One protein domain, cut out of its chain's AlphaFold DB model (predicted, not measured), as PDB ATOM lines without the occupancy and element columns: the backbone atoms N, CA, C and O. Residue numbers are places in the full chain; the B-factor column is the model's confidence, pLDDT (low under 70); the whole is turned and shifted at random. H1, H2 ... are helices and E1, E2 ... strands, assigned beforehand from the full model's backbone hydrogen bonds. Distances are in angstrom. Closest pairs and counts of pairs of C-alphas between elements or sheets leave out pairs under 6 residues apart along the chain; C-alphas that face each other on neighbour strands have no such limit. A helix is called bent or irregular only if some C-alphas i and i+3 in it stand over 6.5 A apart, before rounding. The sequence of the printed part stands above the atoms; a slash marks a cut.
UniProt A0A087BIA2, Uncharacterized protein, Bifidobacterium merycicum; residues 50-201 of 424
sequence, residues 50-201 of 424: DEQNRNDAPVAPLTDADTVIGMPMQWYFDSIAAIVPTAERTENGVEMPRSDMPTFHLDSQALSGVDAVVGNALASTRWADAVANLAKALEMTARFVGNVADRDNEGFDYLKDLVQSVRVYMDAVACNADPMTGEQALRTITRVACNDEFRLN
ATOM      1  N   ASP A  50     -18.642  54.501  32.857       92.44
ATOM      2  CA  ASP A  50     -18.266  53.375  33.713       92.44
ATOM      3  C   ASP A  50     -17.009  53.640  34.548       92.44
ATOM      4  O   ASP A  50     -16.848  53.056  35.622       92.44
ATOM      5  N   GLU A  51     -16.115  54.525  34.095       88.81
ATOM      6  CA  GLU A  51     -14.853  54.844  34.775       88.81
ATOM      7  C   GLU A  51     -15.067  55.269  36.235       88.81
ATOM      8  O   GLU A  51     -14.296  54.884  37.109       88.81
ATOM      9  N   GLN A  52     -16.169  55.968  36.528       85.69
ATOM     10  CA  GLN A  52     -16.517  56.405  37.885       85.69
ATOM     11  C   GLN A  52     -16.781  55.241  38.853       85.69
ATOM     12  O   GLN A  52     -16.641  55.404  40.066       85.69
ATOM     13  N   ASN A  53     -17.167  54.079  38.324       87.06
ATOM     14  CA  ASN A  53     -17.490  52.885  39.102       87.06
ATOM     15  C   ASN A  53     -16.316  51.892  39.168       87.06
ATOM     16  O   ASN A  53     -16.317  51.003  40.028       87.06
ATOM     17  N   ARG A  54     -15.302  52.043  38.303       93.81
ATOM     18  CA  ARG A  54     -14.117  51.178  38.293       93.81
ATOM     19  C   ARG A  54     -13.172  51.519  39.439       93.81
ATOM     20  O   ARG A  54     -12.933  52.676  39.771       93.81
ATOM     21  N   ASN A  55     -12.619  50.490  40.064       93.62
ATOM     22  CA  ASN A  55     -11.645  50.631  41.143       93.62
ATOM     23  C   ASN A  55     -10.647  49.465  41.128       93.62
ATOM     24  O   ASN A  55     -10.831  48.507  40.386       93.62
ATOM     25  N   ASP A  56      -9.608  49.499  41.964       94.88
ATOM     26  CA  ASP A  56      -8.658  48.380  42.115       94.88
ATOM     27  C   ASP A  56      -9.276  47.204  42.910       94.88
ATOM     28  O   ASP A  56      -8.731  46.713  43.906       94.88
ATOM     29  N   ALA A  57     -10.469  46.771  42.495       91.62
ATOM     30  CA  ALA A  57     -11.169  45.624  43.038       91.62
ATOM     31  C   ALA A  57     -10.400  44.346  42.692       91.62
ATOM     32  O   ALA A  57      -9.950  44.180  41.552       91.62
ATOM     33  N   PRO A  58     -10.289  43.394  43.633       95.06
ATOM     34  CA  PRO A  58      -9.792  42.072  43.307       95.06
ATOM     35  C   PRO A  58     -10.709  41.404  42.279       95.06
ATOM     36  O   PRO A  58     -11.935  41.443  42.391       95.06
ATOM     37  N   VAL A  59     -10.080  40.763  41.300       97.00
ATOM     38  CA  VAL A  59     -10.745  39.928  40.304       97.00
ATOM     39  C   VAL A  59     -10.613  38.473  40.740       97.00
ATOM     40  O   VAL A  59      -9.562  38.073  41.249       97.00
ATOM     41  N   ALA A  60     -11.681  37.690  40.586       94.88
ATOM     42  CA  ALA A  60     -11.650  36.263  40.894       94.88
ATOM     43  C   ALA A  60     -10.530  35.559  40.100       94.88
ATOM     44  O   ALA A  60     -10.392  35.826  38.904       94.88
ATOM     45  N   PRO A  61      -9.747  34.650  40.715       97.31
ATOM     46  CA  PRO A  61      -8.798  33.823  39.980       97.31
ATOM     47  C   PRO A  61      -9.483  33.091  38.822       97.31
ATOM     48  O   PRO A  61     -10.611  32.625  38.964       97.31
ATOM     49  N   LEU A  62      -8.784  32.928  37.698       96.56
ATOM     50  CA  LEU A  62      -9.373  32.359  36.479       96.56
ATOM     51  C   LEU A  62      -9.975  30.954  36.687       96.56
ATOM     52  O   LEU A  62     -10.979  30.616  36.071       96.56
ATOM     53  N   THR A  63      -9.389  30.142  37.573       96.69
ATOM     54  CA  THR A  63      -9.915  28.813  37.944       96.69
ATOM     55  C   THR A  63     -11.251  28.888  38.675       96.69
ATOM     56  O   THR A  63     -12.120  28.035  38.491       96.69
ATOM     57  N   ASP A  64     -11.418  29.913  39.506       97.19
ATOM     58  CA  ASP A  64     -12.642  30.127  40.267       97.19
ATOM     59  C   ASP A  64     -13.720  30.686  39.337       97.19
ATOM     60  O   ASP A  64     -14.856  30.228  39.386       97.19
ATOM     61  N   ALA A  65     -13.348  31.600  38.433       97.44
ATOM     62  CA  ALA A  65     -14.231  32.104  37.384       97.44
ATOM     63  C   ALA A  65     -14.774  30.974  36.491       97.44
ATOM     64  O   ALA A  65     -15.983  30.884  36.297       97.44
ATOM     65  N   ASP A  66     -13.905  30.072  36.019       96.75
ATOM     66  CA  ASP A  66     -14.286  28.889  35.231       96.75
ATOM     67  C   ASP A  66     -15.301  28.004  35.979       96.75
ATOM     68  O   ASP A  66     -16.338  27.630  35.433       96.75
ATOM     69  N   THR A  67     -15.068  27.768  37.274       97.19
ATOM     70  CA  THR A  67     -15.982  26.986  38.123       97.19
ATOM     71  C   THR A  67     -17.331  27.692  38.313       97.19
ATOM     72  O   THR A  67     -18.384  27.060  38.208       97.19
ATOM     73  N   VAL A  68     -17.314  28.998  38.605       97.94
ATOM     74  CA  VAL A  68     -18.523  29.800  38.853       97.94
ATOM     75  C   VAL A  68     -19.396  29.881  37.603       97.94
ATOM     76  O   VAL A  68     -20.612  29.756  37.719       97.94
ATOM     77  N   ILE A  69     -18.791  30.030  36.422       98.25
ATOM     78  CA  ILE A  69     -19.513  30.047  35.145       98.25
ATOM     79  C   ILE A  69     -20.038  28.651  34.792       98.25
ATOM     80  O   ILE A  69     -21.201  28.502  34.423       98.25
ATOM     81  N   GLY A  70     -19.195  27.623  34.903       96.88
ATOM     82  CA  GLY A  70     -19.521  26.287  34.407       96.88
ATOM     83  C   GLY A  70     -20.598  25.566  35.213       96.88
ATOM     84  O   GLY A  70     -21.362  24.781  34.656       96.88
ATOM     85  N   MET A  71     -20.695  25.823  36.521       96.38
ATOM     86  CA  MET A  71     -21.602  25.074  37.394       96.38
ATOM     87  C   MET A  71     -23.095  25.267  37.045       96.38
ATOM     88  O   MET A  71     -23.775  24.250  36.878       96.38
ATOM     89  N   PRO A  72     -23.626  26.496  36.862       97.56
ATOM     90  CA  PRO A  72     -25.007  26.689  36.409       97.56
ATOM     91  C   PRO A  72     -25.283  26.122  35.006       97.56
ATOM     92  O   PRO A  72     -26.326  25.501  34.798       97.56
ATOM     93  N   MET A  73     -24.340  26.261  34.065       97.06
ATOM     94  CA  MET A  73     -24.456  25.686  32.714       97.06
ATOM     95  C   MET A  73     -24.559  24.155  32.758       97.06
ATOM     96  O   MET A  73     -25.397  23.556  32.086       97.06
ATOM     97  N   GLN A  74     -23.746  23.507  33.595       94.06
ATOM     98  CA  GLN A  74     -23.787  22.057  33.775       94.06
ATOM     99  C   GLN A  74     -25.118  21.604  34.388       94.06
ATOM    100  O   GLN A  74     -25.711  20.629  33.927       94.06
ATOM    101  N   TRP A  75     -25.629  22.326  35.391       94.44
ATOM    102  CA  TRP A  75     -26.936  22.030  35.988       94.44
ATOM    103  C   TRP A  75     -28.087  22.156  34.996       94.44
ATOM    104  O   TRP A  75     -29.034  21.367  35.068       94.44
ATOM    105  N   TYR A  76     -28.007  23.104  34.063       95.56
ATOM    106  CA  TYR A  76     -28.975  23.232  32.980       95.56
ATOM    107  C   TYR A  76     -29.016  21.958  32.122       95.56
ATOM    108  O   TYR A  76     -30.072  21.328  32.002       95.56
ATOM    109  N   PHE A  77     -27.865  21.499  31.620       93.62
ATOM    110  CA  PHE A  77     -27.795  20.266  30.826       93.62
ATOM    111  C   PHE A  77     -28.186  19.018  31.625       93.62
ATOM    112  O   PHE A  77     -28.915  18.166  31.117       93.62
ATOM    113  N   ASP A  78     -27.773  18.917  32.890       92.06
ATOM    114  CA  ASP A  78     -28.163  17.816  33.776       92.06
ATOM    115  C   ASP A  78     -29.681  17.751  33.990       92.06
ATOM    116  O   ASP A  78     -30.251  16.657  34.056       92.06
ATOM    117  N   SER A  79     -30.331  18.913  34.080       92.44
ATOM    118  CA  SER A  79     -31.782  19.026  34.232       92.44
ATOM    119  C   SER A  79     -32.510  18.608  32.957       92.44
ATOM    120  O   SER A  79     -33.499  17.880  33.040       92.44
ATOM    121  N   ILE A  80     -31.993  18.984  31.781       91.81
ATOM    122  CA  ILE A  80     -32.529  18.519  30.492       91.81
ATOM    123  C   ILE A  80     -32.367  17.002  30.362       91.81
ATOM    124  O   ILE A  80     -33.326  16.307  30.028       91.81
ATOM    125  N   ALA A  81     -31.186  16.465  30.681       91.25
ATOM    126  CA  ALA A  81     -30.912  15.030  30.605       91.25
ATOM    127  C   ALA A  81     -31.864  14.190  31.469       91.25
ATOM    128  O   ALA A  81     -32.119  13.025  31.178       91.25
ATOM    129  N   ALA A  82     -32.378  14.770  32.557       90.62
ATOM    130  CA  ALA A  82     -33.326  14.105  33.440       90.62
ATOM    131  C   ALA A  82     -34.751  14.021  32.861       90.62
ATOM    132  O   ALA A  82     -35.531  13.183  33.316       90.62
ATOM    133  N   ILE A  83     -35.102  14.876  31.894       90.81
ATOM    134  CA  ILE A  83     -36.460  14.973  31.334       90.81
ATOM    135  C   ILE A  83     -36.553  14.535  29.869       90.81
ATOM    136  O   ILE A  83     -37.632  14.129  29.439       90.81
ATOM    137  N   VAL A  84     -35.453  14.586  29.111       91.88
ATOM    138  CA  VAL A  84     -35.396  14.194  27.695       91.88
ATOM    139  C   VAL A  84     -34.976  12.724  27.580       91.88
ATOM    140  O   VAL A  84     -33.839  12.392  27.907       91.88
ATOM    141  N   PRO A  85     -35.846  11.814  27.096       90.06
ATOM    142  CA  PRO A  85     -35.538  10.381  27.056       90.06
ATOM    143  C   PRO A  85     -34.384   9.992  26.126       90.06
ATOM    144  O   PRO A  85     -33.790   8.935  26.314       90.06
ATOM    145  N   THR A  86     -34.107  10.807  25.105       90.94
ATOM    146  CA  THR A  86     -33.032  10.600  24.123       90.94
ATOM    147  C   THR A  86     -31.695  11.194  24.561       90.94
ATOM    148  O   THR A  86     -30.727  11.109  23.811       90.94
ATOM    149  N   ALA A  87     -31.623  11.783  25.760       89.94
ATOM    150  CA  ALA A  87     -30.390  12.331  26.294       89.94
ATOM    151  C   ALA A  87     -29.467  11.241  26.846       89.94
ATOM    152  O   ALA A  87     -29.852  10.445  27.706       89.94
ATOM    153  N   GLU A  88     -28.216  11.258  26.399       88.25
ATOM    154  CA  GLU A  88     -27.158  10.362  26.847       88.25
ATOM    155  C   GLU A  88     -26.084  11.150  27.601       88.25
ATOM    156  O   GLU A  88     -25.617  12.200  27.164       88.25
ATOM    157  N   ARG A  89     -25.684  10.645  28.774       84.19
ATOM    158  CA  ARG A  89     -24.553  11.200  29.526       84.19
ATOM    159  C   ARG A  89     -23.261  10.599  28.985       84.19
ATOM    160  O   ARG A  89     -23.060   9.390  29.108       84.19
ATOM    161  N   THR A  90     -22.390  11.437  28.444       82.31
ATOM    162  CA  THR A  90     -21.053  11.064  27.973       82.31
ATOM    163  C   THR A  90     -19.980  11.605  28.920       82.31
ATOM    164  O   THR A  90     -20.268  12.330  29.872       82.31
ATOM    165  N   GLU A  91     -18.716  11.234  28.694       75.75
ATOM    166  CA  GLU A  91     -17.587  11.803  29.449       75.75
ATOM    167  C   GLU A  91     -17.433  13.318  29.212       75.75
ATOM    168  O   GLU A  91     -16.888  14.014  30.065       75.75
ATOM    169  N   ASN A  92     -17.958  13.821  28.088       70.31
ATOM    170  CA  ASN A  92     -17.851  15.215  27.662       70.31
ATOM    171  C   ASN A  92     -19.094  16.059  27.996       70.31
ATOM    172  O   ASN A  92     -19.072  17.266  27.765       70.31
ATOM    173  N   GLY A  93     -20.164  15.460  28.533       79.75
ATOM    174  CA  GLY A  93     -21.374  16.184  28.916       79.75
ATOM    175  C   GLY A  93     -22.659  15.411  28.647       79.75
ATOM    176  O   GLY A  93     -22.751  14.207  28.889       79.75
ATOM    177  N   VAL A  94     -23.685  16.131  28.200       84.88
ATOM    178  CA  VAL A  94     -24.984  15.569  27.832       84.88
ATOM    179  C   VAL A  94     -25.160  15.727  26.329       84.88
ATOM    180  O   VAL A  94     -25.167  16.846  25.827       84.88
ATOM    181  N   GLU A  95     -25.345  14.614  25.628       85.69
ATOM    182  CA  GLU A  95     -25.581  14.582  24.186       85.69
ATOM    183  C   GLU A  95     -27.033  14.195  23.902       85.69
ATOM    184  O   GLU A  95     -27.586  13.289  24.525       85.69
ATOM    185  N   MET A  96     -27.676  14.897  22.970       87.19
ATOM    186  CA  MET A  96     -29.004  14.551  22.461       87.19
ATOM    187  C   MET A  96     -29.226  15.174  21.081       87.19
ATOM    188  O   MET A  96     -28.602  16.193  20.769       87.19
ATOM    189  N   PRO A  97     -30.138  14.625  20.257       85.31
ATOM    190  CA  PRO A  97     -30.545  15.281  19.021       85.31
ATOM    191  C   PRO A  97     -31.073  16.695  19.298       85.31
ATOM    192  O   PRO A  97     -31.921  16.892  20.168       85.31
ATOM    193  N   ARG A  98     -30.619  17.693  18.527       83.00
ATOM    194  CA  ARG A  98     -31.026  19.101  18.719       83.00
ATOM    195  C   ARG A  98     -32.536  19.313  18.532       83.00
ATOM    196  O   ARG A  98     -33.111  20.203  19.154       83.00
ATOM    197  N   SER A  99     -33.189  18.463  17.735       85.62
ATOM    198  CA  SER A  99     -34.654  18.416  17.588       85.62
ATOM    199  C   SER A  99     -35.384  18.106  18.893       85.62
ATOM    200  O   SER A  99     -36.488  18.600  19.103       85.62
ATOM    201  N   ASP A 100     -34.764  17.306  19.758       88.44
ATOM    202  CA  ASP A 100     -35.356  16.805  20.998       88.44
ATOM    203  C   ASP A 100     -35.031  17.722  22.185       88.44
ATOM    204  O   ASP A 100     -35.659  17.631  23.242       88.44
ATOM    205  N   MET A 101     -34.059  18.621  22.007       90.06
ATOM    206  CA  MET A 101     -33.641  19.571  23.025       90.06
ATOM    207  C   MET A 101     -34.703  20.674  23.218       90.06
ATOM    208  O   MET A 101     -35.100  21.328  22.239       90.06
ATOM    209  N   PRO A 102     -35.141  20.925  24.469       92.25
ATOM    210  CA  PRO A 102     -36.015  22.045  24.799       92.25
ATOM    211  C   PRO A 102     -35.412  23.377  24.357       92.25
ATOM    212  O   PRO A 102     -34.189  23.528  24.340       92.25
ATOM    213  N   THR A 103     -36.268  24.339  24.010       93.88
ATOM    214  CA  THR A 103     -35.812  25.705  23.735       93.88
ATOM    215  C   THR A 103     -35.156  26.290  24.981       93.88
ATOM    216  O   THR A 103     -35.691  26.164  26.084       93.88
ATOM    217  N   PHE A 104     -33.970  26.868  24.804       95.12
ATOM    218  CA  PHE A 104     -33.275  27.589  25.861       95.12
ATOM    219  C   PHE A 104     -33.998  28.899  26.183       95.12
ATOM    220  O   PHE A 104     -34.419  29.605  25.275       95.12
ATOM    221  N   HIS A 105     -34.083  29.212  27.474       95.75
ATOM    222  CA  HIS A 105     -34.566  30.491  27.981       95.75
ATOM    223  C   HIS A 105     -33.577  31.036  29.012       95.75
ATOM    224  O   HIS A 105     -33.066  30.292  29.860       95.75
ATOM    225  N   LEU A 106     -33.321  32.340  28.965       94.75
ATOM    226  CA  LEU A 106     -32.383  33.040  29.838       94.75
ATOM    227  C   LEU A 106     -32.817  32.972  31.311       94.75
ATOM    228  O   LEU A 106     -31.983  32.918  32.220       94.75
ATOM    229  N   ASP A 107     -34.125  32.887  31.560       95.25
ATOM    230  CA  ASP A 107     -34.703  32.750  32.899       95.25
ATOM    231  C   ASP A 107     -34.307  31.444  33.617       95.25
ATOM    232  O   ASP A 107     -34.379  31.382  34.849       95.25
ATOM    233  N   SER A 108     -33.777  30.455  32.886       94.94
ATOM    234  CA  SER A 108     -33.223  29.203  33.417       94.94
ATOM    235  C   SER A 108     -32.040  29.389  34.373       94.94
ATOM    236  O   SER A 108     -31.659  28.439  35.057       94.94
ATOM    237  N   GLN A 109     -31.455  30.592  34.430       95.81
ATOM    238  CA  GLN A 109     -30.272  30.929  35.232       95.81
ATOM    239  C   GLN A 109     -28.988  30.200  34.804       95.81
ATOM    240  O   GLN A 109     -27.984  30.271  35.519       95.81
ATOM    241  N   ALA A 110     -28.969  29.549  33.635       97.25
ATOM    242  CA  ALA A 110     -27.784  28.849  33.133       97.25
ATOM    243  C   ALA A 110     -26.572  29.781  32.941       97.25
ATOM    244  O   ALA A 110     -25.434  29.347  33.101       97.25
ATOM    245  N   LEU A 111     -26.815  31.065  32.656       98.12
ATOM    246  CA  LEU A 111     -25.782  32.086  32.444       98.12
ATOM    247  C   LEU A 111     -25.491  32.945  33.688       98.12
ATOM    248  O   LEU A 111     -24.603  33.787  33.653       98.12
ATOM    249  N   SER A 112     -26.138  32.684  34.830       98.12
ATOM    250  CA  SER A 112     -25.966  33.487  36.059       98.12
ATOM    251  C   SER A 112     -24.523  33.535  36.588       98.12
ATOM    252  O   SER A 112     -24.101  34.513  37.209       98.12
ATOM    253  N   GLY A 113     -23.733  32.488  36.334       98.19
ATOM    254  CA  GLY A 113     -22.307  32.468  36.661       98.19
ATOM    255  C   GLY A 113     -21.483  33.432  35.800       98.19
ATOM    256  O   GLY A 113     -20.509  34.009  36.287       98.19
ATOM    257  N   VAL A 114     -21.901  33.652  34.549       98.50
ATOM    258  CA  VAL A 114     -21.307  34.644  33.645       98.50
ATOM    259  C   VAL A 114     -21.548  36.044  34.195       98.50
ATOM    260  O   VAL A 114     -20.576  36.772  34.382       98.50
ATOM    261  N   ASP A 115     -22.790  36.383  34.552       98.31
ATOM    262  CA  ASP A 115     -23.139  37.689  35.133       98.31
ATOM    263  C   ASP A 115     -22.280  38.024  36.361       98.31
ATOM    264  O   ASP A 115     -21.762  39.135  36.499       98.31
ATOM    265  N   ALA A 116     -22.078  37.045  37.248       97.94
ATOM    266  CA  ALA A 116     -21.280  37.225  38.457       97.94
ATOM    267  C   ALA A 116     -19.801  37.524  38.150       97.94
ATOM    268  O   ALA A 116     -19.208  38.430  38.744       97.94
ATOM    269  N   VAL A 117     -19.198  36.772  37.223       98.38
ATOM    270  CA  VAL A 117     -17.788  36.941  36.843       98.38
ATOM    271  C   VAL A 117     -17.579  38.232  36.051       98.38
ATOM    272  O   VAL A 117     -16.636  38.974  36.331       98.38
ATOM    273  N   VAL A 118     -18.468  38.526  35.102       98.19
ATOM    274  CA  VAL A 118     -18.420  39.734  34.272       98.19
ATOM    275  C   VAL A 118     -18.620  40.976  35.134       98.19
ATOM    276  O   VAL A 118     -17.806  41.893  35.062       98.19
ATOM    277  N   GLY A 119     -19.609  40.984  36.033       96.75
ATOM    278  CA  GLY A 119     -19.835  42.099  36.954       96.75
ATOM    279  C   GLY A 119     -18.630  42.392  37.858       96.75
ATOM    280  O   GLY A 119     -18.291  43.554  38.082       96.75
ATOM    281  N   ASN A 120     -17.926  41.357  38.337       96.69
ATOM    282  CA  ASN A 120     -16.679  41.536  39.089       96.69
ATOM    283  C   ASN A 120     -15.544  42.099  38.219       96.69
ATOM    284  O   ASN A 120     -14.818  42.984  38.676       96.69
ATOM    285  N   ALA A 121     -15.387  41.598  36.993       97.75
ATOM    286  CA  ALA A 121     -14.331  42.027  36.081       97.75
ATOM    287  C   ALA A 121     -14.524  43.476  35.603       97.75
ATOM    288  O   ALA A 121     -13.583  44.262  35.674       97.75
ATOM    289  N   LEU A 122     -15.741  43.852  35.191       96.81
ATOM    290  CA  LEU A 122     -16.050  45.183  34.652       96.81
ATOM    291  C   LEU A 122     -15.828  46.317  35.664       96.81
ATOM    292  O   LEU A 122     -15.505  47.435  35.267       96.81
ATOM    293  N   ALA A 123     -15.973  46.028  36.961       96.00
ATOM    294  CA  ALA A 123     -15.758  46.986  38.044       96.00
ATOM    295  C   ALA A 123     -14.278  47.146  38.448       96.00
ATOM    296  O   ALA A 123     -13.964  47.982  39.300       96.00
ATOM    297  N   SER A 124     -13.369  46.339  37.895       97.44
ATOM    298  CA  SER A 124     -11.958  46.343  38.274       97.44
ATOM    299  C   SER A 124     -11.102  47.196  37.333       97.44
ATOM    300  O   SER A 124     -11.413  47.357  36.161       97.44
ATOM    301  N   THR A 125      -9.987  47.716  37.842       97.38
ATOM    302  CA  THR A 125      -8.878  48.280  37.056       97.38
ATOM    303  C   THR A 125      -7.693  47.318  36.967       97.38
ATOM    304  O   THR A 125      -6.619  47.686  36.491       97.38
ATOM    305  N   ARG A 126      -7.834  46.071  37.441       97.25
ATOM    306  CA  ARG A 126      -6.838  45.006  37.243       97.25
ATOM    307  C   ARG A 126      -6.979  44.447  35.837       97.25
ATOM    308  O   ARG A 126      -7.464  43.337  35.640       97.25
ATOM    309  N   TRP A 127      -6.589  45.264  34.863       97.81
ATOM    310  CA  TRP A 127      -6.915  45.103  33.447       97.81
ATOM    311  C   TRP A 127      -6.645  43.694  32.914       97.81
ATOM    312  O   TRP A 127      -7.554  43.076  32.375       97.81
ATOM    313  N   ALA A 128      -5.440  43.152  33.116       97.38
ATOM    314  CA  ALA A 128      -5.085  41.823  32.614       97.38
ATOM    315  C   ALA A 128      -5.945  40.699  33.220       97.38
ATOM    316  O   ALA A 128      -6.425  39.835  32.487       97.38
ATOM    317  N   ASP A 129      -6.166  40.721  34.538       97.94
ATOM    318  CA  ASP A 129      -6.955  39.696  35.236       97.94
ATOM    319  C   ASP A 129      -8.440  39.795  34.863       97.94
ATOM    320  O   ASP A 129      -9.089  38.790  34.568       97.94
ATOM    321  N   ALA A 130      -8.975  41.016  34.819       98.44
ATOM    322  CA  ALA A 130     -10.347  41.280  34.405       98.44
ATOM    323  C   ALA A 130     -10.591  40.824  32.963       98.44
ATOM    324  O   ALA A 130     -11.542  40.089  32.711       98.44
ATOM    325  N   VAL A 131      -9.703  41.177  32.027       98.62
ATOM    326  CA  VAL A 131      -9.815  40.747  30.627       98.62
ATOM    327  C   VAL A 131      -9.689  39.232  30.494       98.62
ATOM    328  O   VAL A 131     -10.407  38.645  29.692       98.62
ATOM    329  N   ALA A 132      -8.855  38.566  31.297       98.56
ATOM    330  CA  ALA A 132      -8.800  37.105  31.311       98.56
ATOM    331  C   ALA A 132     -10.148  36.475  31.714       98.56
ATOM    332  O   ALA A 132     -10.584  35.510  31.082       98.56
ATOM    333  N   ASN A 133     -10.834  37.045  32.708       98.62
ATOM    334  CA  ASN A 133     -12.162  36.594  33.123       98.62
ATOM    335  C   ASN A 133     -13.250  36.920  32.089       98.62
ATOM    336  O   ASN A 133     -14.084  36.063  31.808       98.62
ATOM    337  N   LEU A 134     -13.219  38.106  31.475       98.69
ATOM    338  CA  LEU A 134     -14.129  38.475  30.383       98.69
ATOM    339  C   LEU A 134     -13.952  37.556  29.166       98.69
ATOM    340  O   LEU A 134     -14.923  37.072  28.594       98.69
ATOM    341  N   ALA A 135     -12.706  37.246  28.811       98.38
ATOM    342  CA  ALA A 135     -12.373  36.307  27.748       98.38
ATOM    343  C   ALA A 135     -12.894  34.892  28.053       98.38
ATOM    344  O   ALA A 135     -13.436  34.229  27.171       98.38
ATOM    345  N   LYS A 136     -12.772  34.435  29.308       98.31
ATOM    346  CA  LYS A 136     -13.324  33.148  29.753       98.31
ATOM    347  C   LYS A 136     -14.854  33.129  29.684       98.31
ATOM    348  O   LYS A 136     -15.418  32.160  29.183       98.31
ATOM    349  N   ALA A 137     -15.508  34.200  30.125       98.50
ATOM    350  CA  ALA A 137     -16.952  34.379  30.010       98.50
ATOM    351  C   ALA A 137     -17.429  34.308  28.552       98.50
ATOM    352  O   ALA A 137     -18.362  33.562  28.265       98.50
ATOM    353  N   LEU A 138     -16.762  35.011  27.629       98.12
ATOM    354  CA  LEU A 138     -17.060  34.957  26.193       98.12
ATOM    355  C   LEU A 138     -16.909  33.542  25.627       98.12
ATOM    356  O   LEU A 138     -17.822  33.048  24.973       98.12
ATOM    357  N   GLU A 139     -15.787  32.874  25.910       96.50
ATOM    358  CA  GLU A 139     -15.517  31.508  25.440       96.50
ATOM    359  C   GLU A 139     -16.600  30.525  25.910       96.50
ATOM    360  O   GLU A 139     -17.142  29.761  25.112       96.50
ATOM    361  N   MET A 140     -16.929  30.543  27.205       97.12
ATOM    362  CA  MET A 140     -17.913  29.624  27.779       97.12
ATOM    363  C   MET A 140     -19.334  29.937  27.316       97.12
ATOM    364  O   MET A 140     -20.103  29.012  27.075       97.12
ATOM    365  N   THR A 141     -19.674  31.219  27.151       97.50
ATOM    366  CA  THR A 141     -20.985  31.639  26.636       97.50
ATOM    367  C   THR A 141     -21.152  31.214  25.182       97.50
ATOM    368  O   THR A 141     -22.154  30.585  24.863       97.50
ATOM    369  N   ALA A 142     -20.164  31.470  24.318       95.62
ATOM    370  CA  ALA A 142     -20.212  31.059  22.914       95.62
ATOM    371  C   ALA A 142     -20.362  29.535  22.779       95.62
ATOM    372  O   ALA A 142     -21.263  29.065  22.083       95.62
ATOM    373  N   ARG A 143     -19.574  28.765  23.544       93.81
ATOM    374  CA  ARG A 143     -19.707  27.302  23.604       93.81
ATOM    375  C   ARG A 143     -21.086  26.867  24.089       93.81
ATOM    376  O   ARG A 143     -21.668  25.937  23.539       93.81
ATOM    377  N   PHE A 144     -21.605  27.493  25.141       94.56
ATOM    378  CA  PHE A 144     -22.917  27.154  25.683       94.56
ATOM    379  C   PHE A 144     -24.020  27.399  24.649       94.56
ATOM    380  O   PHE A 144     -24.785  26.482  24.360       94.56
ATOM    381  N   VAL A 145     -24.046  28.586  24.033       93.25
ATOM    382  CA  VAL A 145     -25.015  28.966  22.990       93.25
ATOM    383  C   VAL A 145     -24.942  28.012  21.792       93.25
ATOM    384  O   VAL A 145     -25.975  27.553  21.305       93.25
ATOM    385  N   GLY A 146     -23.733  27.619  21.377       89.19
ATOM    386  CA  GLY A 146     -23.530  26.630  20.312       89.19
ATOM    387  C   GLY A 146     -24.113  25.244  20.620       89.19
ATOM    388  O   GLY A 146     -24.501  24.524  19.699       89.19
ATOM    389  N   ASN A 147     -24.236  24.888  21.902       89.44
ATOM    390  CA  ASN A 147     -24.694  23.574  22.361       89.44
ATOM    391  C   ASN A 147     -26.149  23.541  22.854       89.44
ATOM    392  O   ASN A 147     -26.633  22.470  23.220       89.44
ATOM    393  N   VAL A 148     -26.864  24.668  22.859       90.94
ATOM    394  CA  VAL A 148     -28.289  24.715  23.224       90.94
ATOM    395  C   VAL A 148     -29.195  24.927  22.010       90.94
ATOM    396  O   VAL A 148     -28.770  25.360  20.935       90.94
ATOM    397  N   ALA A 149     -30.482  24.607  22.150       91.50
ATOM    398  CA  ALA A 149     -31.491  24.945  21.153       91.50
ATOM    399  C   ALA A 149     -32.044  26.357  21.407       91.50
ATOM    400  O   ALA A 149     -33.104  26.527  22.005       91.50
ATOM    401  N   ASP A 150     -31.313  27.370  20.951       91.56
ATOM    402  CA  ASP A 150     -31.644  28.789  21.120       91.56
ATOM    403  C   ASP A 150     -32.612  29.297  20.038       91.56
ATOM    404  O   ASP A 150     -32.258  30.086  19.170       91.56
ATOM    405  N   ARG A 151     -33.840  28.767  20.021       90.38
ATOM    406  CA  ARG A 151     -34.807  29.045  18.937       90.38
ATOM    407  C   ARG A 151     -35.338  30.478  18.939       90.38
ATOM    408  O   ARG A 151     -35.747  30.960  17.887       90.38
ATOM    409  N   ASP A 152     -35.327  31.120  20.102       92.44
ATOM    410  CA  ASP A 152     -35.806  32.487  20.298       92.44
ATOM    411  C   ASP A 152     -34.649  33.511  20.327       92.44
ATOM    412  O   ASP A 152     -34.890  34.690  20.566       92.44
ATOM    413  N   ASN A 153     -33.409  33.075  20.049       93.06
ATOM    414  CA  ASN A 153     -32.173  33.874  20.049       93.06
ATOM    415  C   ASN A 153     -31.814  34.553  21.386       93.06
ATOM    416  O   ASN A 153     -30.957  35.433  21.406       93.06
ATOM    417  N   GLU A 154     -32.411  34.149  22.511       96.06
ATOM    418  CA  GLU A 154     -32.113  34.741  23.823       96.06
ATOM    419  C   GLU A 154     -30.637  34.550  24.220       96.06
ATOM    420  O   GLU A 154     -30.014  35.448  24.789       96.06
ATOM    421  N   GLY A 155     -30.058  33.381  23.924       95.19
ATOM    422  CA  GLY A 155     -28.650  33.095  24.209       95.19
ATOM    423  C   GLY A 155     -27.699  33.864  23.293       95.19
ATOM    424  O   GLY A 155     -26.673  34.383  23.743       95.19
ATOM    425  N   PHE A 156     -28.043  33.961  22.015       93.94
ATOM    426  CA  PHE A 156     -27.293  34.711  21.020       93.94
ATOM    427  C   PHE A 156     -27.309  36.219  21.295       93.94
ATOM    428  O   PHE A 156     -26.254  36.856  21.248       93.94
ATOM    429  N   ASP A 157     -28.464  36.783  21.652       96.06
ATOM    430  CA  ASP A 157     -28.587  38.188  22.047       96.06
ATOM    431  C   ASP A 157     -27.772  38.474  23.316       96.06
ATOM    432  O   ASP A 157     -27.011  39.443  23.351       96.06
ATOM    433  N   TYR A 158     -27.802  37.571  24.305       97.81
ATOM    434  CA  TYR A 158     -26.936  37.670  25.483       97.81
ATOM    435  C   TYR A 158     -25.439  37.683  25.112       97.81
ATOM    436  O   TYR A 158     -24.662  38.467  25.662       97.81
ATOM    437  N   LEU A 159     -25.004  36.834  24.170       97.31
ATOM    438  CA  LEU A 159     -23.613  36.824  23.701       97.31
ATOM    439  C   LEU A 159     -23.229  38.157  23.039       97.31
ATOM    440  O   LEU A 159     -22.124  38.647  23.275       97.31
ATOM    441  N   LYS A 160     -24.123  38.756  22.243       96.00
ATOM    442  CA  LYS A 160     -23.895  40.072  21.623       96.00
ATOM    443  C   LYS A 160     -23.753  41.177  22.668       96.00
ATOM    444  O   LYS A 160     -22.798  41.951  22.606       96.00
ATOM    445  N   ASP A 161     -24.626  41.198  23.672       97.50
ATOM    446  CA  ASP A 161     -24.548  42.157  24.782       97.50
ATOM    447  C   ASP A 161     -23.248  41.999  25.587       97.50
ATOM    448  O   ASP A 161     -22.609  42.984  25.986       97.50
ATOM    449  N   LEU A 162     -22.798  40.755  25.779       98.12
ATOM    450  CA  LEU A 162     -21.516  40.461  26.413       98.12
ATOM    451  C   LEU A 162     -20.338  40.966  25.568       98.12
ATOM    452  O   LEU A 162     -19.441  41.613  26.112       98.12
ATOM    453  N   VAL A 163     -20.334  40.723  24.251       97.62
ATOM    454  CA  VAL A 163     -19.316  41.264  23.332       97.62
ATOM    455  C   VAL A 163     -19.281  42.789  23.427       97.62
ATOM    456  O   VAL A 163     -18.203  43.356  23.607       97.62
ATOM    457  N   GLN A 164     -20.435  43.457  23.407       96.62
ATOM    458  CA  GLN A 164     -20.508  44.913  23.517       96.62
ATOM    459  C   GLN A 164     -19.958  45.431  24.855       96.62
ATOM    460  O   GLN A 164     -19.187  46.393  24.875       96.62
ATOM    461  N   SER A 165     -20.273  44.762  25.965       97.38
ATOM    462  CA  SER A 165     -19.732  45.098  27.290       97.38
ATOM    463  C   SER A 165     -18.205  44.972  27.332       97.38
ATOM    464  O   SER A 165     -17.508  45.828  27.883       97.38
ATOM    465  N   VAL A 166     -17.660  43.929  26.698       98.06
ATOM    466  CA  VAL A 166     -16.210  43.736  26.576       98.06
ATOM    467  C   VAL A 166     -15.577  44.814  25.701       98.06
ATOM    468  O   VAL A 166     -14.524  45.324  26.069       98.06
ATOM    469  N   ARG A 167     -16.213  45.229  24.600       97.50
ATOM    470  CA  ARG A 167     -15.717  46.323  23.744       97.50
ATOM    471  C   ARG A 167     -15.596  47.637  24.510       97.50
ATOM    472  O   ARG A 167     -14.554  48.286  24.439       97.50
ATOM    473  N   VAL A 168     -16.617  47.986  25.292       97.06
ATOM    474  CA  VAL A 168     -16.604  49.171  26.168       97.06
ATOM    475  C   VAL A 168     -15.487  49.073  27.212       97.06
ATOM    476  O   VAL A 168     -14.747  50.030  27.424       97.06
ATOM    477  N   TYR A 169     -15.305  47.907  27.834       97.94
ATOM    478  CA  TYR A 169     -14.222  47.710  28.798       97.94
ATOM    479  C   TYR A 169     -12.830  47.772  28.150       97.94
ATOM    480  O   TYR A 169     -11.906  48.348  28.719       97.94
ATOM    481  N   MET A 170     -12.666  47.213  26.950       97.88
ATOM    482  CA  MET A 170     -11.400  47.243  26.214       97.88
ATOM    483  C   MET A 170     -11.024  48.657  25.767       97.88
ATOM    484  O   MET A 170      -9.836  48.963  25.733       97.88
ATOM    485  N   ASP A 171     -11.993  49.540  25.514       96.44
ATOM    486  CA  ASP A 171     -11.722  50.967  25.328       96.44
ATOM    487  C   ASP A 171     -11.103  51.599  26.588       96.44
ATOM    488  O   ASP A 171     -10.093  52.299  26.497       96.44
ATOM    489  N   ALA A 172     -11.629  51.274  27.776       96.62
ATOM    490  CA  ALA A 172     -11.059  51.728  29.044       96.62
ATOM    491  C   ALA A 172      -9.645  51.175  29.279       96.62
ATOM    492  O   ALA A 172      -8.769  51.918  29.729       96.62
ATOM    493  N   VAL A 173      -9.402  49.899  28.945       97.19
ATOM    494  CA  VAL A 173      -8.059  49.293  28.985       97.19
ATOM    495  C   VAL A 173      -7.114  50.074  28.083       97.19
ATOM    496  O   VAL A 173      -6.023  50.433  28.512       97.19
ATOM    497  N   ALA A 174      -7.529  50.365  26.856       95.75
ATOM    498  CA  ALA A 174      -6.674  51.022  25.885       95.75
ATOM    499  C   ALA A 174      -6.338  52.475  26.282       95.75
ATOM    500  O   ALA A 174      -5.218  52.927  26.068       95.75
ATOM    501  N   CYS A 175      -7.261  53.170  26.957       93.75
ATOM    502  CA  CYS A 175      -7.029  54.522  27.472       93.75
ATOM    503  C   CYS A 175      -6.136  54.579  28.725       93.75
ATOM    504  O   CYS A 175      -5.477  55.594  28.950       93.75
ATOM    505  N   ASN A 176      -6.167  53.547  29.580       94.69
ATOM    506  CA  ASN A 176      -5.665  53.649  30.959       94.69
ATOM    507  C   ASN A 176      -4.581  52.633  31.338       94.69
ATOM    508  O   ASN A 176      -3.853  52.855  32.309       94.69
ATOM    509  N   ALA A 177      -4.493  51.495  30.650       95.62
ATOM    510  CA  ALA A 177      -3.480  50.488  30.934       95.62
ATOM    511  C   ALA A 177      -2.116  50.918  30.382       95.62
ATOM    512  O   ALA A 177      -2.023  51.622  29.377       95.62
ATOM    513  N   ASP A 178      -1.035  50.459  31.012       95.56
ATOM    514  CA  ASP A 178       0.278  50.562  30.382       95.56
ATOM    515  C   ASP A 178       0.333  49.682  29.111       95.56
ATOM    516  O   ASP A 178      -0.368  48.664  29.048       95.56
ATOM    517  N   PRO A 179       1.178  50.012  28.113       94.50
ATOM    518  CA  PRO A 179       1.178  49.316  26.824       94.50
ATOM    519  C   PRO A 179       1.382  47.799  26.910       94.50
ATOM    520  O   PRO A 179       0.791  47.065  26.124       94.50
ATOM    521  N   MET A 180       2.170  47.307  27.873       95.56
ATOM    522  CA  MET A 180       2.416  45.869  28.038       95.56
ATOM    523  C   MET A 180       1.163  45.150  28.554       95.56
ATOM    524  O   MET A 180       0.799  44.086  28.049       95.56
ATOM    525  N   THR A 181       0.471  45.745  29.527       96.94
ATOM    526  CA  THR A 181      -0.822  45.241  30.008       96.94
ATOM    527  C   THR A 181      -1.892  45.317  28.913       96.94
ATOM    528  O   THR A 181      -2.662  44.369  28.740       96.94
ATOM    529  N   GLY A 182      -1.921  46.408  28.142       96.75
ATOM    530  CA  GLY A 182      -2.821  46.585  27.002       96.75
ATOM    531  C   GLY A 182      -2.613  45.535  25.905       96.75
ATOM    532  O   GLY A 182      -3.578  44.912  25.461       96.75
ATOM    533  N   GLU A 183      -1.359  45.265  25.528       96.25
ATOM    534  CA  GLU A 183      -0.994  44.211  24.572       96.25
ATOM    535  C   GLU A 183      -1.474  42.836  25.050       96.25
ATOM    536  O   GLU A 183      -2.119  42.091  24.306       96.25
ATOM    537  N   GLN A 184      -1.194  42.496  26.314       97.50
ATOM    538  CA  GLN A 184      -1.613  41.226  26.904       97.50
ATOM    539  C   GLN A 184      -3.140  41.071  26.883       97.50
ATOM    540  O   GLN A 184      -3.650  39.994  26.550       97.50
ATOM    541  N   ALA A 185      -3.866  42.132  27.239       98.12
ATOM    542  CA  ALA A 185      -5.321  42.159  27.235       98.12
ATOM    543  C   ALA A 185      -5.880  41.938  25.823       98.12
ATOM    544  O   ALA A 185      -6.649  40.995  25.610       98.12
ATOM    545  N   LEU A 186      -5.440  42.731  24.840       97.75
ATOM    546  CA  LEU A 186      -5.929  42.607  23.468       97.75
ATOM    547  C   LEU A 186      -5.595  41.234  22.880       97.75
ATOM    548  O   LEU A 186      -6.466  40.583  22.314       97.75
ATOM    549  N   ARG A 187      -4.379  40.724  23.101       97.88
ATOM    550  CA  ARG A 187      -3.988  39.378  22.656       97.88
ATOM    551  C   ARG A 187      -4.870  38.280  23.256       97.88
ATOM    552  O   ARG A 187      -5.147  37.281  22.589       97.88
ATOM    553  N   THR A 188      -5.301  38.443  24.506       98.38
ATOM    554  CA  THR A 188      -6.201  37.495  25.177       98.38
ATOM    555  C   THR A 188      -7.571  37.465  24.501       98.38
ATOM    556  O   THR A 188      -8.076  36.374  24.232       98.38
ATOM    557  N   ILE A 189      -8.121  38.635  24.160       98.19
ATOM    558  CA  ILE A 189      -9.377  38.765  23.408       98.19
ATOM    559  C   ILE A 189      -9.238  38.210  21.989       98.19
ATOM    560  O   ILE A 189     -10.045  37.374  21.592       98.19
ATOM    561  N   THR A 190      -8.182  38.576  21.259       97.88
ATOM    562  CA  THR A 190      -7.907  38.059  19.908       97.88
ATOM    563  C   THR A 190      -7.855  36.535  19.895       97.88
ATOM    564  O   THR A 190      -8.416  35.902  19.007       97.88
ATOM    565  N   ARG A 191      -7.228  35.910  20.900       97.38
ATOM    566  CA  ARG A 191      -7.187  34.444  21.002       97.38
ATOM    567  C   ARG A 191      -8.583  33.831  21.135       97.38
ATOM    568  O   ARG A 191      -8.810  32.769  20.567       97.38
ATOM    569  N   VAL A 192      -9.482  34.459  21.895       96.44
ATOM    570  CA  VAL A 192     -10.869  33.988  22.024       96.44
ATOM    571  C   VAL A 192     -11.637  34.217  20.729       96.44
ATOM    572  O   VAL A 192     -12.270  33.285  20.256       96.44
ATOM    573  N   ALA A 193     -11.510  35.387  20.101       96.62
ATOM    574  CA  ALA A 193     -12.150  35.665  18.815       96.62
ATOM    575  C   ALA A 193     -11.722  34.675  17.714       96.62
ATOM    576  O   ALA A 193     -12.512  34.328  16.849       96.62
ATOM    577  N   CYS A 194     -10.478  34.188  17.756       95.81
ATOM    578  CA  CYS A 194      -9.941  33.231  16.789       95.81
ATOM    579  C   CYS A 194     -10.183  31.747  17.145       95.81
ATOM    580  O   CYS A 194      -9.598  30.877  16.494       95.81
ATOM    581  N   ASN A 195     -10.965  31.432  18.183       93.06
ATOM    582  CA  ASN A 195     -11.247  30.046  18.572       93.06
ATOM    583  C   ASN A 195     -12.341  29.399  17.695       93.06
ATOM    584  O   ASN A 195     -12.979  30.065  16.888       93.06
ATOM    585  N   ASP A 196     -12.579  28.095  17.859       87.69
ATOM    586  CA  ASP A 196     -13.600  27.366  17.085       87.69
ATOM    587  C   ASP A 196     -15.021  27.920  17.257       87.69
ATOM    588  O   ASP A 196     -15.762  28.003  16.280       87.69
ATOM    589  N   GLU A 197     -15.369  28.358  18.470       88.19
ATOM    590  CA  GLU A 197     -16.713  28.851  18.806       88.19
ATOM    591  C   GLU A 197     -17.064  30.132  18.026       88.19
ATOM    592  O   GLU A 197     -18.205  30.318  17.610       88.19
ATOM    593  N   PHE A 198     -16.082  31.013  17.803       91.00
ATOM    594  CA  PHE A 198     -16.260  32.262  17.057       91.00
ATOM    595  C   PHE A 198     -15.936  32.130  15.566       91.00
ATOM    596  O   PHE A 198     -16.504  32.860  14.761       91.00
ATOM    597  N   ARG A 199     -15.073  31.195  15.151       88.88
ATOM    598  CA  ARG A 199     -14.699  31.032  13.733       88.88
ATOM    599  C   ARG A 199     -15.860  30.626  12.829       88.88
ATOM    600  O   ARG A 199     -15.864  30.996  11.659       88.88
ATOM    601  N   LEU A 200     -16.842  29.899  13.361       85.50
ATOM    602  CA  LEU A 200     -18.091  29.588  12.652       85.50
ATOM    603  C   LEU A 200     -19.113  30.731  12.713       85.50
ATOM    604  O   LEU A 200     -20.135  30.681  12.038       85.50
ATOM    605  N   ASN A 201     -18.817  31.773  13.489       88.12
ATOM    606  CA  ASN A 201     -19.625  32.967  13.626       88.12
ATOM    607  C   ASN A 201     -18.798  34.229  13.327       88.12
ATOM    608  O   ASN A 201     -18.429  35.020  14.204       88.12
TER     609      ASN A 201
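This is residues 50 to 201 of the 424 residues of an uncharacterized protein of Bifidobacterium merycicum (UniProt A0A087BIA2). Four helices, H2, H3, H4 and H5, form an elongated up-and-down bundle, each running against the one before it, with H3 in the middle. The bent helix H1 packs on H2 and H3 with its first arm, H1a, while its second arm, H1b, runs on to one end of the long axis, where the small hairpin E1 and E2 packs on it; the short H6 packs on H3. The printed part has 152 residues, with six named helices and two named strands in the order H1, E1, E2, H2, H3, H4, H5, H6; the sheet, E1 - E2, is antiparallel. The class is mostly helix, and the whole is compact, with a radius of gyration of the C-alphas of 16.5 A and spans of 54 by 28 by 28 A.

Begin at residues 62 to 83, by hydrogen bonds one helix, H1, but bent: C-alphas 69 and 72 are 6.6 A apart, and its arms, H1a at residues 62 to 69 and H1b at residues 72 to 83, stand at a steep tilt of 38 degrees. Next find the hairpin of E1, residues 88 to 90, and E2, residues 93 to 95, antiparallel at 142 degrees; N 88 and O 95, at 2.8 A, and N 95 and O 88, at 2.9 A, are within hydrogen-bond range. The closest C-alphas of H1b and E2 are those of Phe 77 and Val 94, 6.2 A apart. H2, residues 112 to 122, touches H1a, closest at the C-alphas of Gly 113 and Ile 69, 4.0 A, at a steep tilt of 41 degrees, opposite ways. H3, residues 127 to 147, is the hub; it forms a helical hairpin with H2, closest at C-alphas 130 and 121, 4.4 A, at a shallow tilt of 26 degrees. H4, residues 154 to 176, touches H3, closest at the C-alphas of Gly 155 and Val 145, 5.6 A, opposite ways at a shallow tilt of 16 degrees. H5, residues 179 to 193, touches H3, closest at C-alphas 185 and 128, 5.4 A, the same way at a shallow tilt of 4 degrees. H6, residues 196 to 199, touches residues 139 to 146 of H3 alone, closest at C-alphas 197 and 142, 5.8 A. H2 and H5 are apart. Every O i to N i+4 pair is within hydrogen-bond range in H1a, H2, H3, H4 and H5, and 7 of 8 in H1b; H6 is too short for such a pair.

Find C-alpha 62 at (-9.373, 32.359, 36.479), where H1a begins; H1b is 17.2 A long. H3 measures 30.0 A, H4 33.3 A and H5 20.7 A from first to last C-alpha. H6 ends at C-alpha 199, (-14.699, 31.032, 13.733).

The two C-alphas farthest apart are those of Pro 85 and Asp 178, 53.9 A. The printed part has no cut. The link from E2 to H2, 16 residues, is long. The mean pLDDT of the printed part is 94.2, and no printed residue is under 70.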